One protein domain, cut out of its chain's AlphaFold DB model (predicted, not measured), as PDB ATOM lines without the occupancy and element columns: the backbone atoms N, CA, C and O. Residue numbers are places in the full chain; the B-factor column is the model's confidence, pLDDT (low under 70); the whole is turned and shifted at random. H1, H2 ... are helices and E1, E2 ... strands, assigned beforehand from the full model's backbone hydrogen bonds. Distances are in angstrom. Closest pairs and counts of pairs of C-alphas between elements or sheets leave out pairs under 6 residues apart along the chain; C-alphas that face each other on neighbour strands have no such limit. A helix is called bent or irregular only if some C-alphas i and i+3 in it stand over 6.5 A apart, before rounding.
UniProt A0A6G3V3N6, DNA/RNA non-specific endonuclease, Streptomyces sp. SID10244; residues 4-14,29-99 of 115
ATOM      1  N   THR A   4     159.317 163.099 127.442       97.69
ATOM      2  CA  THR A   4     159.383 162.066 128.483       97.69
ATOM      3  C   THR A   4     159.292 162.758 129.832       97.69
ATOM      4  O   THR A   4     159.937 163.783 130.029       97.69
ATOM      5  N   ILE A   5     158.483 162.223 130.742       97.69
ATOM      6  CA  ILE A   5     158.339 162.756 132.097       97.69
ATOM      7  C   ILE A   5     158.656 161.631 133.071       97.69
ATOM      8  O   ILE A   5     158.111 160.536 132.944       97.69
ATOM      9  N   ILE A   6     159.526 161.919 134.033       97.88
ATOM     10  CA  ILE A   6     159.790 161.057 135.184       97.88
ATOM     11  C   ILE A   6     159.319 161.819 136.423       97.88
ATOM     12  O   ILE A   6     159.515 163.032 136.505       97.88
ATOM     13  N   THR A   7     158.646 161.146 137.354       98.12
ATOM     14  CA  THR A   7     158.068 161.782 138.543       98.12
ATOM     15  C   THR A   7     157.981 160.798 139.700       98.12
ATOM     16  O   THR A   7     157.968 159.584 139.487       98.12
ATOM     17  N   GLY A   8     157.909 161.326 140.915       97.81
ATOM     18  CA  GLY A   8     157.726 160.549 142.128       97.81
ATOM     19  C   GLY A   8     157.549 161.447 143.350       97.81
ATOM     20  O   GLY A   8     157.565 162.677 143.223       97.81
ATOM     21  N   PRO A   9     157.364 160.841 144.527       97.50
ATOM     22  CA  PRO A   9     157.330 161.563 145.789       97.50
ATOM     23  C   PRO A   9     158.739 161.941 146.258       97.50
ATOM     24  O   PRO A   9     159.736 161.334 145.854       97.50
ATOM     25  N   VAL A  10     158.799 162.930 147.142       96.94
ATOM     26  CA  VAL A  10     159.921 163.188 148.044       96.94
ATOM     27  C   VAL A  10     159.424 162.846 149.444       96.94
ATOM     28  O   VAL A  10     158.426 163.418 149.876       96.94
ATOM     29  N   PHE A  11     160.091 161.910 150.119       96.19
ATOM     30  CA  PHE A  11     159.739 161.550 151.490       96.19
ATOM     31  C   PHE A  11     160.553 162.373 152.492       96.19
ATOM     32  O   PHE A  11     161.783 162.407 152.411       96.19
ATOM     33  N   GLY A  12     159.858 163.031 153.416       92.69
ATOM     34  CA  GLY A  12     160.399 163.830 154.512       92.69
ATOM     35  C   GLY A  12     160.248 163.146 155.873       92.69
ATOM     36  O   GLY A  12     159.480 162.201 156.043       92.69
ATOM     37  N   ALA A  13     160.990 163.626 156.872       93.00
ATOM     38  CA  ALA A  13     160.887 163.120 158.248       93.00
ATOM     39  C   ALA A  13     159.570 163.525 158.943       93.00
ATOM     40  O   ALA A  13     159.207 162.951 159.967       93.00
ATOM     41  N   ASP A  14     158.888 164.524 158.396       91.50
ATOM     42  CA  ASP A  14     157.645 165.133 158.860       91.50
ATOM     43  C   ASP A  14     156.421 164.719 158.023       91.50
ATOM     44  O   ASP A  14     155.326 165.263 158.208       91.50
ATOM     45  N   LYS A  29     159.152 166.369 139.460       97.94
ATOM     46  CA  LYS A  29     159.045 166.035 138.030       97.94
ATOM     47  C   LYS A  29     160.333 166.409 137.309       97.94
ATOM     48  O   LYS A  29     160.891 167.465 137.571       97.94
ATOM     49  N   ILE A  30     160.761 165.583 136.360       98.19
ATOM     50  CA  ILE A  30     161.787 165.931 135.371       98.19
ATOM     51  C   ILE A  30     161.161 165.795 133.986       98.19
ATOM     52  O   ILE A  30     160.756 164.701 133.580       98.19
ATOM     53  N   VAL A  31     161.066 166.912 133.267       97.81
ATOM     54  CA  VAL A  31     160.506 166.985 131.912       97.81
ATOM     55  C   VAL A  31     161.644 166.994 130.902       97.81
ATOM     56  O   VAL A  31     162.469 167.900 130.895       97.81
ATOM     57  N   ILE A  32     161.674 165.993 130.024       98.06
ATOM     58  CA  ILE A  32     162.768 165.760 129.080       98.06
ATOM     59  C   ILE A  32     162.250 165.921 127.655       98.06
ATOM     60  O   ILE A  32     161.278 165.271 127.247       98.06
ATOM     61  N   ARG A  33     162.921 166.758 126.862       96.75
ATOM     62  CA  ARG A  33     162.574 166.981 125.454       96.75
ATOM     63  C   ARG A  33     163.794 167.309 124.605       96.75
ATOM     64  O   ARG A  33     164.826 167.733 125.109       96.75
ATOM     65  N   VAL A  34     163.645 167.166 123.290       96.69
ATOM     66  CA  VAL A  34     164.617 167.686 122.319       96.69
ATOM     67  C   VAL A  34     164.133 169.039 121.803       96.69
ATOM     68  O   VAL A  34     163.045 169.141 121.226       96.69
ATOM     69  N   HIS A  35     164.948 170.073 121.987       93.31
ATOM     70  CA  HIS A  35     164.719 171.418 121.467       93.31
ATOM     71  C   HIS A  35     165.940 171.867 120.657       93.31
ATOM     72  O   HIS A  35     167.064 171.808 121.146       93.31
ATOM     73  N   ALA A  36     165.723 172.273 119.400       93.50
ATOM     74  CA  ALA A  36     166.787 172.663 118.465       93.50
ATOM     75  C   ALA A  36     167.951 171.643 118.382       93.50
ATOM     76  O   ALA A  36     169.121 172.007 118.421       93.50
ATOM     77  N   GLY A  37     167.626 170.343 118.320       94.88
ATOM     78  CA  GLY A  37     168.617 169.260 118.231       94.88
ATOM     79  C   GLY A  37     169.350 168.929 119.537       94.88
ATOM     80  O   GLY A  37     170.171 168.018 119.545       94.88
ATOM     81  N   ARG A  38     169.045 169.615 120.646       94.94
ATOM     82  CA  ARG A  38     169.671 169.393 121.958       94.94
ATOM     83  C   ARG A  38     168.674 168.803 122.950       94.94
ATOM     84  O   ARG A  38     167.516 169.223 122.981       94.94
ATOM     85  N   LEU A  39     169.128 167.845 123.758       96.12
ATOM     86  CA  LEU A  39     168.359 167.355 124.899       96.12
ATOM     87  C   LEU A  39     168.289 168.456 125.967       96.12
ATOM     88  O   LEU A  39     169.286 169.129 126.230       96.12
ATOM     89  N   ARG A  40     167.101 168.651 126.532       96.94
ATOM     90  CA  ARG A  40     166.801 169.568 127.634       96.94
ATOM     91  C   ARG A  40     166.047 168.789 128.699       96.94
ATOM     92  O   ARG A  40     165.116 168.052 128.350       96.94
ATOM     93  N   ALA A  41     166.446 168.947 129.950       97.56
ATOM     94  CA  ALA A  41     165.804 168.352 131.106       97.56
ATOM     95  C   ALA A  41     165.481 169.462 132.111       97.56
ATOM     96  O   ALA A  41     166.365 170.209 132.505       97.56
ATOM     97  N   THR A  42     164.218 169.580 132.504       97.31
ATOM     98  CA  THR A  42     163.755 170.631 133.420       97.31
ATOM     99  C   THR A  42     163.178 169.980 134.667       97.31
ATOM    100  O   THR A  42     162.229 169.195 134.562       97.31
ATOM    101  N   GLY A  43     163.776 170.262 135.825       97.00
ATOM    102  CA  GLY A  43     163.353 169.742 137.121       97.00
ATOM    103  C   GLY A  43     162.339 170.645 137.825       97.00
ATOM    104  O   GLY A  43     162.416 171.869 137.743       97.00
ATOM    105  N   PHE A  44     161.404 170.031 138.543       96.62
ATOM    106  CA  PHE A  44     160.418 170.707 139.380       96.62
ATOM    107  C   PHE A  44     160.250 169.986 140.713       96.62
ATOM    108  O   PHE A  44     160.261 168.752 140.747       96.62
ATOM    109  N   ILE A  45     160.009 170.753 141.774       96.38
ATOM    110  CA  ILE A  45     159.515 170.279 143.069       96.38
ATOM    111  C   ILE A  45     158.168 170.953 143.332       96.38
ATOM    112  O   ILE A  45     158.000 172.137 143.064       96.38
ATOM    113  N   ALA A  46     157.199 170.189 143.817       95.06
ATOM    114  CA  ALA A  46     155.864 170.642 144.158       95.06
ATOM    115  C   ALA A  46     155.594 170.335 145.634       95.06
ATOM    116  O   ALA A  46     155.678 169.172 146.026       95.06
ATOM    117  N   ASP A  47     155.290 171.358 146.424       93.69
ATOM    118  CA  ASP A  47     154.999 171.281 147.857       93.69
ATOM    119  C   ASP A  47     153.485 171.397 148.086       93.69
ATOM    120  O   ASP A  47     152.850 172.367 147.662       93.69
ATOM    121  N   GLN A  48     152.911 170.380 148.731       90.94
ATOM    122  CA  GLN A  48     151.491 170.290 149.077       90.94
ATOM    123  C   GLN A  48     151.242 170.341 150.592       90.94
ATOM    124  O   GLN A  48     150.154 169.984 151.039       90.94
ATOM    125  N   SER A  49     152.224 170.768 151.391       90.44
ATOM    126  CA  SER A  49     152.150 170.744 152.858       90.44
ATOM    127  C   SER A  49     150.904 171.441 153.397       90.44
ATOM    128  O   SER A  49     150.179 170.848 154.188       90.44
ATOM    129  N   ALA A  50     150.596 172.647 152.907       87.50
ATOM    130  CA  ALA A  50     149.426 173.407 153.350       87.50
ATOM    131  C   ALA A  50     148.102 172.670 153.079       87.50
ATOM    132  O   ALA A  50     147.214 172.646 153.929       87.50
ATOM    133  N   GLY A  51     147.988 172.042 151.907       85.69
ATOM    134  CA  GLY A  51     146.830 171.230 151.540       85.69
ATOM    135  C   GLY A  51     146.701 169.964 152.374       85.69
ATOM    136  O   GLY A  51     145.607 169.585 152.783       85.69
ATOM    137  N   LEU A  52     147.832 169.316 152.651       87.44
ATOM    138  CA  LEU A  52     147.872 168.101 153.451       87.44
ATOM    139  C   LEU A  52     147.529 168.377 154.921       87.44
ATOM    140  O   LEU A  52     146.769 167.620 155.519       87.44
ATOM    141  N   ASP A  53     148.036 169.476 155.480       86.75
ATOM    142  CA  ASP A  53     147.718 169.904 156.843       86.75
ATOM    143  C   ASP A  53     146.229 170.254 156.982       86.75
ATOM    144  O   ASP A  53     145.602 169.882 157.974       86.75
ATOM    145  N   ALA A  54     145.634 170.898 155.970       83.12
ATOM    146  CA  ALA A  54     144.196 171.161 155.930       83.12
ATOM    147  C   ALA A  54     143.374 169.861 155.859       83.12
ATOM    148  O   ALA A  54     142.423 169.694 156.620       83.12
ATOM    149  N   ALA A  55     143.772 168.916 155.002       81.94
ATOM    150  CA  ALA A  55     143.057 167.654 154.804       81.94
ATOM    151  C   ALA A  55     143.108 166.704 156.018       81.94
ATOM    152  O   ALA A  55     142.235 165.849 156.156       81.94
ATOM    153  N   LEU A  56     144.130 166.823 156.876       79.81
ATOM    154  CA  LEU A  56     144.326 165.968 158.056       79.81
ATOM    155  C   LEU A  56     143.987 166.664 159.389       79.81
ATOM    156  O   LEU A  56     144.003 166.013 160.434       79.81
ATOM    157  N   GLY A  57     143.701 167.969 159.375       71.12
ATOM    158  CA  GLY A  57     143.659 168.810 160.574       71.12
ATOM    159  C   GLY A  57     142.431 168.660 161.481       71.12
ATOM    160  O   GLY A  57     142.544 168.924 162.677       71.12
ATOM    161  N   ASP A  58     141.271 168.240 160.966       65.94
ATOM    162  CA  ASP A  58     140.010 168.221 161.735       65.94
ATOM    163  C   ASP A  58     139.523 166.813 162.146       65.94
ATOM    164  O   ASP A  58     138.469 166.668 162.767       65.94
ATOM    165  N   GLY A  59     140.300 165.764 161.851       58.53
ATOM    166  CA  GLY A  59     139.937 164.369 162.139       58.53
ATOM    167  C   GLY A  59     138.831 163.803 161.237       58.53
ATOM    168  O   GLY A  59     138.515 162.614 161.325       58.53
ATOM    169  N   THR A  60     138.274 164.621 160.346       57.59
ATOM    170  CA  THR A  60     137.411 164.232 159.234       57.59
ATOM    171  C   THR A  60     138.229 164.287 157.946       57.59
ATOM    172  O   THR A  60     138.994 165.207 157.697       57.59
ATOM    173  N   GLU A  61     138.102 163.271 157.096       58.88
ATOM    174  CA  GLU A  61     138.777 163.249 155.795       58.88
ATOM    175  C   GLU A  61     138.127 164.283 154.857       58.88
ATOM    176  O   GLU A  61     137.257 163.956 154.047       58.88
ATOM    177  N   ALA A  62     138.513 165.551 154.980       61.84
ATOM    178  CA  ALA A  62     137.998 166.640 154.165       61.84
ATOM    179  C   ALA A  62     138.984 166.983 153.039       61.84
ATOM    180  O   ALA A  62     139.609 168.037 153.023       61.84
ATOM    181  N   PHE A  63     139.074 166.125 152.018       65.31
ATOM    182  CA  PHE A  63     139.839 166.399 150.785       65.31
ATOM    183  C   PHE A  63     139.182 167.459 149.871       65.31
ATOM    184  O   PHE A  63     139.439 167.502 148.669       65.31
ATOM    185  N   ALA A  64     138.277 168.276 150.416       60.94
ATOM    186  CA  ALA A  64     137.525 169.277 149.669       60.94
ATOM    187  C   ALA A  64     138.356 170.540 149.388       60.94
ATOM    188  O   ALA A  64     138.117 171.200 148.378       60.94
ATOM    189  N   ASP A  65     139.333 170.842 150.247       62.84
ATOM    190  CA  ASP A  65     140.268 171.954 150.086       62.84
ATOM    191  C   ASP A  65     141.708 171.441 150.187       62.84
ATOM    192  O   ASP A  65     142.311 171.386 151.255       62.84
ATOM    193  N   LEU A  66     142.254 171.012 149.047       64.62
ATOM    194  CA  LEU A  66     143.645 170.559 148.943       64.62
ATOM    195  C   LEU A  66     144.642 171.728 148.901       64.62
ATOM    196  O   LEU A  66     145.824 171.502 148.644       64.62
ATOM    197  N   GLY A  67     144.186 172.966 149.125       67.25
ATOM    198  CA  GLY A  67     145.016 174.158 149.060       67.25
ATOM    199  C   GLY A  67     145.712 174.356 147.709       67.25
ATOM    200  O   GLY A  67     145.491 173.650 146.721       67.25
ATOM    201  N   THR A  68     146.583 175.360 147.661       77.12
ATOM    202  CA  THR A  68     147.441 175.608 146.499       77.12
ATOM    203  C   THR A  68     148.712 174.779 146.621       77.12
ATOM    204  O   THR A  68     149.400 174.839 147.638       77.12
ATOM    205  N   VAL A  69     149.067 174.055 145.560       84.94
ATOM    206  CA  VAL A  69     150.373 173.397 145.452       84.94
ATOM    207  C   VAL A  69     151.396 174.420 144.976       84.94
ATOM    208  O   VAL A  69     151.273 174.954 143.871       84.94
ATOM    209  N   ALA A  70     152.411 174.686 145.795       89.88
ATOM    210  CA  ALA A  70     153.509 175.560 145.408       89.88
ATOM    211  C   ALA A  70     154.487 174.775 144.528       89.88
ATOM    212  O   ALA A  70     155.017 173.748 144.945       89.88
ATOM    213  N   VAL A  71     154.716 175.235 143.298       92.69
ATOM    214  CA  VAL A  71     155.615 174.571 142.345       92.69
ATOM    215  C   VAL A  71     156.857 175.419 142.157       92.69
ATOM    216  O   VAL A  71     156.758 176.612 141.922       92.69
ATOM    217  N   PHE A  72     158.022 174.796 142.203       93.75
ATOM    218  CA  PHE A  72     159.317 175.443 142.060       93.75
ATOM    219  C   PHE A  72     160.082 174.748 140.942       93.75
ATOM    220  O   PHE A  72     160.122 173.514 140.897       93.75
ATOM    221  N   GLN A  73     160.717 175.510 140.051       95.06
ATOM    222  CA  GLN A  73     161.767 174.935 139.210       95.06
ATOM    223  C   GLN A  73     162.959 174.591 140.113       95.06
ATOM    224  O   GLN A  73     163.323 175.381 140.986       95.06
ATOM    225  N   ALA A  74     163.540 173.407 139.947       94.31
ATOM    226  CA  ALA A  74     164.618 172.918 140.802       94.31
ATOM    227  C   ALA A  74     165.714 172.236 139.974       94.31
ATOM    228  O   ALA A  74     165.383 171.504 139.033       94.31
ATOM    229  N   PRO A  75     166.999 172.387 140.346       95.38
ATOM    230  CA  PRO A  75     168.073 171.604 139.752       95.38
ATOM    231  C   PRO A  75     167.819 170.097 139.905       95.38
ATOM    232  O   PRO A  75     167.463 169.605 140.980       95.38
ATOM    233  N   ILE A  76     168.091 169.321 138.862       95.88
ATOM    234  CA  ILE A  76     168.015 167.853 138.862       95.88
ATOM    235  C   ILE A  76     168.939 167.263 139.934       95.88
ATOM    236  O   ILE A  76     168.612 166.241 140.539       95.88
ATOM    237  N   ALA A  77     170.065 167.922 140.226       94.56
ATOM    238  CA  ALA A  77     170.956 167.548 141.324       94.56
ATOM    239  C   ALA A  77     170.276 167.655 142.703       94.56
ATOM    240  O   ALA A  77     170.461 166.776 143.546       94.56
ATOM    241  N   GLN A  78     169.443 168.679 142.917       93.88
ATOM    242  CA  GLN A  78     168.658 168.829 144.144       93.88
ATOM    243  C   GLN A  78     167.609 167.716 144.253       93.88
ATOM    244  O   GLN A  78     167.494 167.092 145.306       93.88
ATOM    245  N   ILE A  79     166.905 167.402 143.159       95.75
ATOM    246  CA  ILE A  79     165.935 166.292 143.123       95.75
ATOM    247  C   ILE A  79     166.634 164.958 143.423       95.75
ATOM    248  O   ILE A  79     166.122 164.144 144.190       95.75
ATOM    249  N   ALA A  80     167.826 164.731 142.860       96.00
ATOM    250  CA  ALA A  80     168.613 163.523 143.110       96.00
ATOM    251  C   ALA A  80     169.018 163.401 144.585       96.00
ATOM    252  O   ALA A  80     168.948 162.313 145.153       96.00
ATOM    253  N   SER A  81     169.409 164.516 145.207       94.88
ATOM    254  CA  SER A  81     169.734 164.571 146.635       94.88
ATOM    255  C   SER A  81     168.511 164.261 147.503       94.88
ATOM    256  O   SER A  81     168.563 163.362 148.337       94.88
ATOM    257  N   ALA A  82     167.382 164.928 147.240       94.38
ATOM    258  CA  ALA A  82     166.152 164.797 148.024       94.38
ATOM    259  C   ALA A  82     165.507 163.400 147.949       94.38
ATOM    260  O   ALA A  82     164.775 163.005 148.848       94.38
ATOM    261  N   THR A  83     165.763 162.648 146.877       96.00
ATOM    262  CA  THR A  83     165.123 161.343 146.621       96.00
ATOM    263  C   THR A  83     166.079 160.158 146.747       96.00
ATOM    264  O   THR A  83     165.652 159.012 146.624       96.00
ATOM    265  N   ALA A  84     167.378 160.418 146.927       95.75
ATOM    266  CA  ALA A  84     168.460 159.437 146.802       95.75
ATOM    267  C   ALA A  84     168.489 158.678 145.453       95.75
ATOM    268  O   ALA A  84     169.159 157.648 145.325       95.75
ATOM    269  N   LEU A  85     167.800 159.183 144.423       97.00
ATOM    270  CA  LEU A  85     167.778 158.590 143.087       97.00
ATOM    271  C   LEU A  85     168.971 159.049 142.239       97.00
ATOM    272  O   LEU A  85     169.632 160.058 142.497       97.00
ATOM    273  N   ARG A  86     169.243 158.293 141.173       96.19
ATOM    274  CA  ARG A  86     170.241 158.631 140.152       96.19
ATOM    275  C   ARG A  86     169.554 158.805 138.803       96.19
ATOM    276  O   ARG A  86     168.887 157.893 138.328       96.19
ATOM    277  N   PHE A  87     169.774 159.957 138.174       95.56
ATOM    278  CA  PHE A  87     169.170 160.316 136.883       95.56
ATOM    279  C   PHE A  87     170.148 160.228 135.701       95.56
ATOM    280  O   PHE A  87     169.859 160.720 134.613       95.56
ATOM    281  N   GLY A  88     171.311 159.600 135.904       94.19
ATOM    282  CA  GLY A  88     172.343 159.469 134.877       94.19
ATOM    283  C   GLY A  88     172.805 160.830 134.353       94.19
ATOM    284  O   GLY A  88     173.049 161.747 135.133       94.19
ATOM    285  N   THR A  89     172.885 160.963 133.031       95.31
ATOM    286  CA  THR A  89     173.385 162.165 132.341       95.31
ATOM    287  C   THR A  89     172.352 163.291 132.232       95.31
ATOM    288  O   THR A  89     172.605 164.294 131.573       95.31
ATOM    289  N   LEU A  90     171.161 163.167 132.835       95.56
ATOM    290  CA  LEU A  90     170.137 164.216 132.724       95.56
ATOM    291  C   LEU A  90     170.575 165.545 133.354       95.56
ATOM    292  O   LEU A  90     170.171 166.593 132.860       95.56
ATOM    293  N   ALA A  91     171.438 165.510 134.372       92.81
ATOM    294  CA  ALA A  91     172.019 166.712 134.972       92.81
ATOM    295  C   ALA A  91     172.905 167.509 133.988       92.81
ATOM    296  O   ALA A  91     172.977 168.732 134.084       92.81
ATOM    297  N   ASP A  92     173.505 166.852 132.988       94.50
ATOM    298  CA  ASP A  92     174.303 167.513 131.938       94.50
ATOM    299  C   ASP A  92     173.425 168.314 130.955       94.50
ATOM    300  O   ASP A  92     173.915 169.098 130.138       94.50
ATOM    301  N   HIS A  93     172.109 168.098 131.013       96.38
ATOM    302  CA  HIS A  93     171.099 168.712 130.155       96.38
ATOM    303  C   HIS A  93     170.104 169.572 130.936       96.38
ATOM    304  O   HIS A  93     169.075 169.963 130.373       96.38
ATOM    305  N   ASP A  94     170.403 169.836 132.207       95.75
ATOM    306  CA  ASP A  94     169.556 170.615 133.097       95.75
ATOM    307  C   ASP A  94     169.382 172.043 132.572       95.75
ATOM    308  O   ASP A  94     170.334 172.679 132.108       95.75
ATOM    309  N   THR A  95     168.153 172.542 132.623       95.19
ATOM    310  CA  THR A  95     167.835 173.924 132.262       95.19
ATOM    311  C   THR A  95     167.957 174.870 133.448       95.19
ATOM    312  O   THR A  95     167.953 176.077 133.250       95.19
ATOM    313  N   MET A  96     168.153 174.347 134.663       89.56
ATOM    314  CA  MET A  96     168.424 175.134 135.858       89.56
ATOM    315  C   MET A  96     169.745 174.715 136.510       89.56
ATOM    316  O   MET A  96     169.824 173.729 137.236       89.56
ATOM    317  N   GLN A  97     170.791 175.516 136.300       69.19
ATOM    318  CA  GLN A  97     172.086 175.356 136.969       69.19
ATOM    319  C   GLN A  97     172.284 176.475 137.993       69.19
ATOM    320  O   GLN A  97     173.031 177.423 137.762       69.19
ATOM    321  N   VAL A  98     171.581 176.398 139.123       61.31
ATOM    322  CA  VAL A  98     171.867 177.266 140.278       61.31
ATOM    323  C   VAL A  98     172.864 176.544 141.184       61.31
ATOM    324  O   VAL A  98     172.872 175.313 141.243       61.31
ATOM    325  N   GLY A  99     173.741 177.304 141.858       55.75
ATOM    326  CA  GLY A  99     174.621 176.776 142.905       55.75
ATOM    327  C   GLY A  99     173.833 175.896 143.878       55.75
ATOM    328  O   GLY A  99     172.651 176.137 144.084       55.75
TER     329      GLY A  99
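AT A GLANCE: This is residues 4 to 14 and 29 to 99 of the 115 residues of the protein "DNA/RNA non-specific endonuclease" of Streptomyces sp. SID10244 (UniProt A0A6G3V3N6). Picture a twisted wall of four strands, E1 to E4, with two short helices, H2 and H3, over one face and no named helix over the other. Beyond one end of this sheet, H1 and the loop after it make a loose arm, whose residues 56 to 61 stick out. The printed part has 82 residues with three named helices and four named strands, in the order E1, E2, E3, H1, E4, H2, H3; the sheet runs E1, E2, E3, E4, antiparallel throughout. The class is mixed, helices and strands, and the whole is loose, with a radius of gyration of the C-alphas of 15.7 A and spans of 51 by 26 by 21 A.

IN THESE COORDINATES: Find C-alpha 4 at (159.383, 162.066, 128.483); from there E1 runs 19.6 A to residue 10. After the cut, E2 covers residues 29 to 35, 18.3 A, and E3 residues 38 to 47, 29.8 A, ending at (154.999, 171.281, 147.857). H1 is residues 49 to 56, E4 residues 70 to 73, and H2 residues 76 to 83. H3, residues 88 to 93, ends at C-alpha 93, (171.099, 168.712, 130.155); it is irregular, with C-alphas 88 and 91 7.3 A apart.

HOW THE PARTS SIT: Start at edge strand E1, where N 6 and O 30 of E2 are 3.1 A apart. E2 and E3 form a hairpin; look at N 31 and O 42, 2.9 A apart. The pairing of E3 is staggered: residues 38 to 44 pair with E2, and residues 44 to 47 with edge strand E4, where N 45 and O 72 are 2.9 A apart. H2 and H3 lie on the same face of the sheet, which gives two layers, a sheet with helices on one face. H2, at a height of 8.2 A over the sheet, runs slantwise to the strands, at 38 degrees to E3 on the local plane; its closest C-alpha pair with E3 is Gly 43 and Ile 76, 5.3 A. H3 lies over E3 at a height of 7.8 A and stands up from the sheet; the C-alphas of Arg 40 and His 93 are their closest, 5.1 A. H2 and H3, a helical hairpin, only just touch, with 3 pairs of C-alphas within 8 A, the closest being Ile 76 and Ala 91, 5.7 A. H1 is not on the sheet and is apart from H2 and H3. Every O i to N i+4 pair is within hydrogen-bond range in H1 and H2; in H3 0 of 2 are, and 2 of 3 O i to N i+3 pairs.

THE WHOLE: The outline is only just elongated, and the two C-alphas farthest apart are those of Gly 37 and Gly 59, 52.7 A. Residues 15 to 28 are cut out, and C-alphas 14 and 29 are 20.9 A apart. Of the links that are printed whole, H1 to E4 is long. The mean pLDDT of the printed part is 88.5; look for values under 70 at residues 58 to 67 and 97 to 99 of this model.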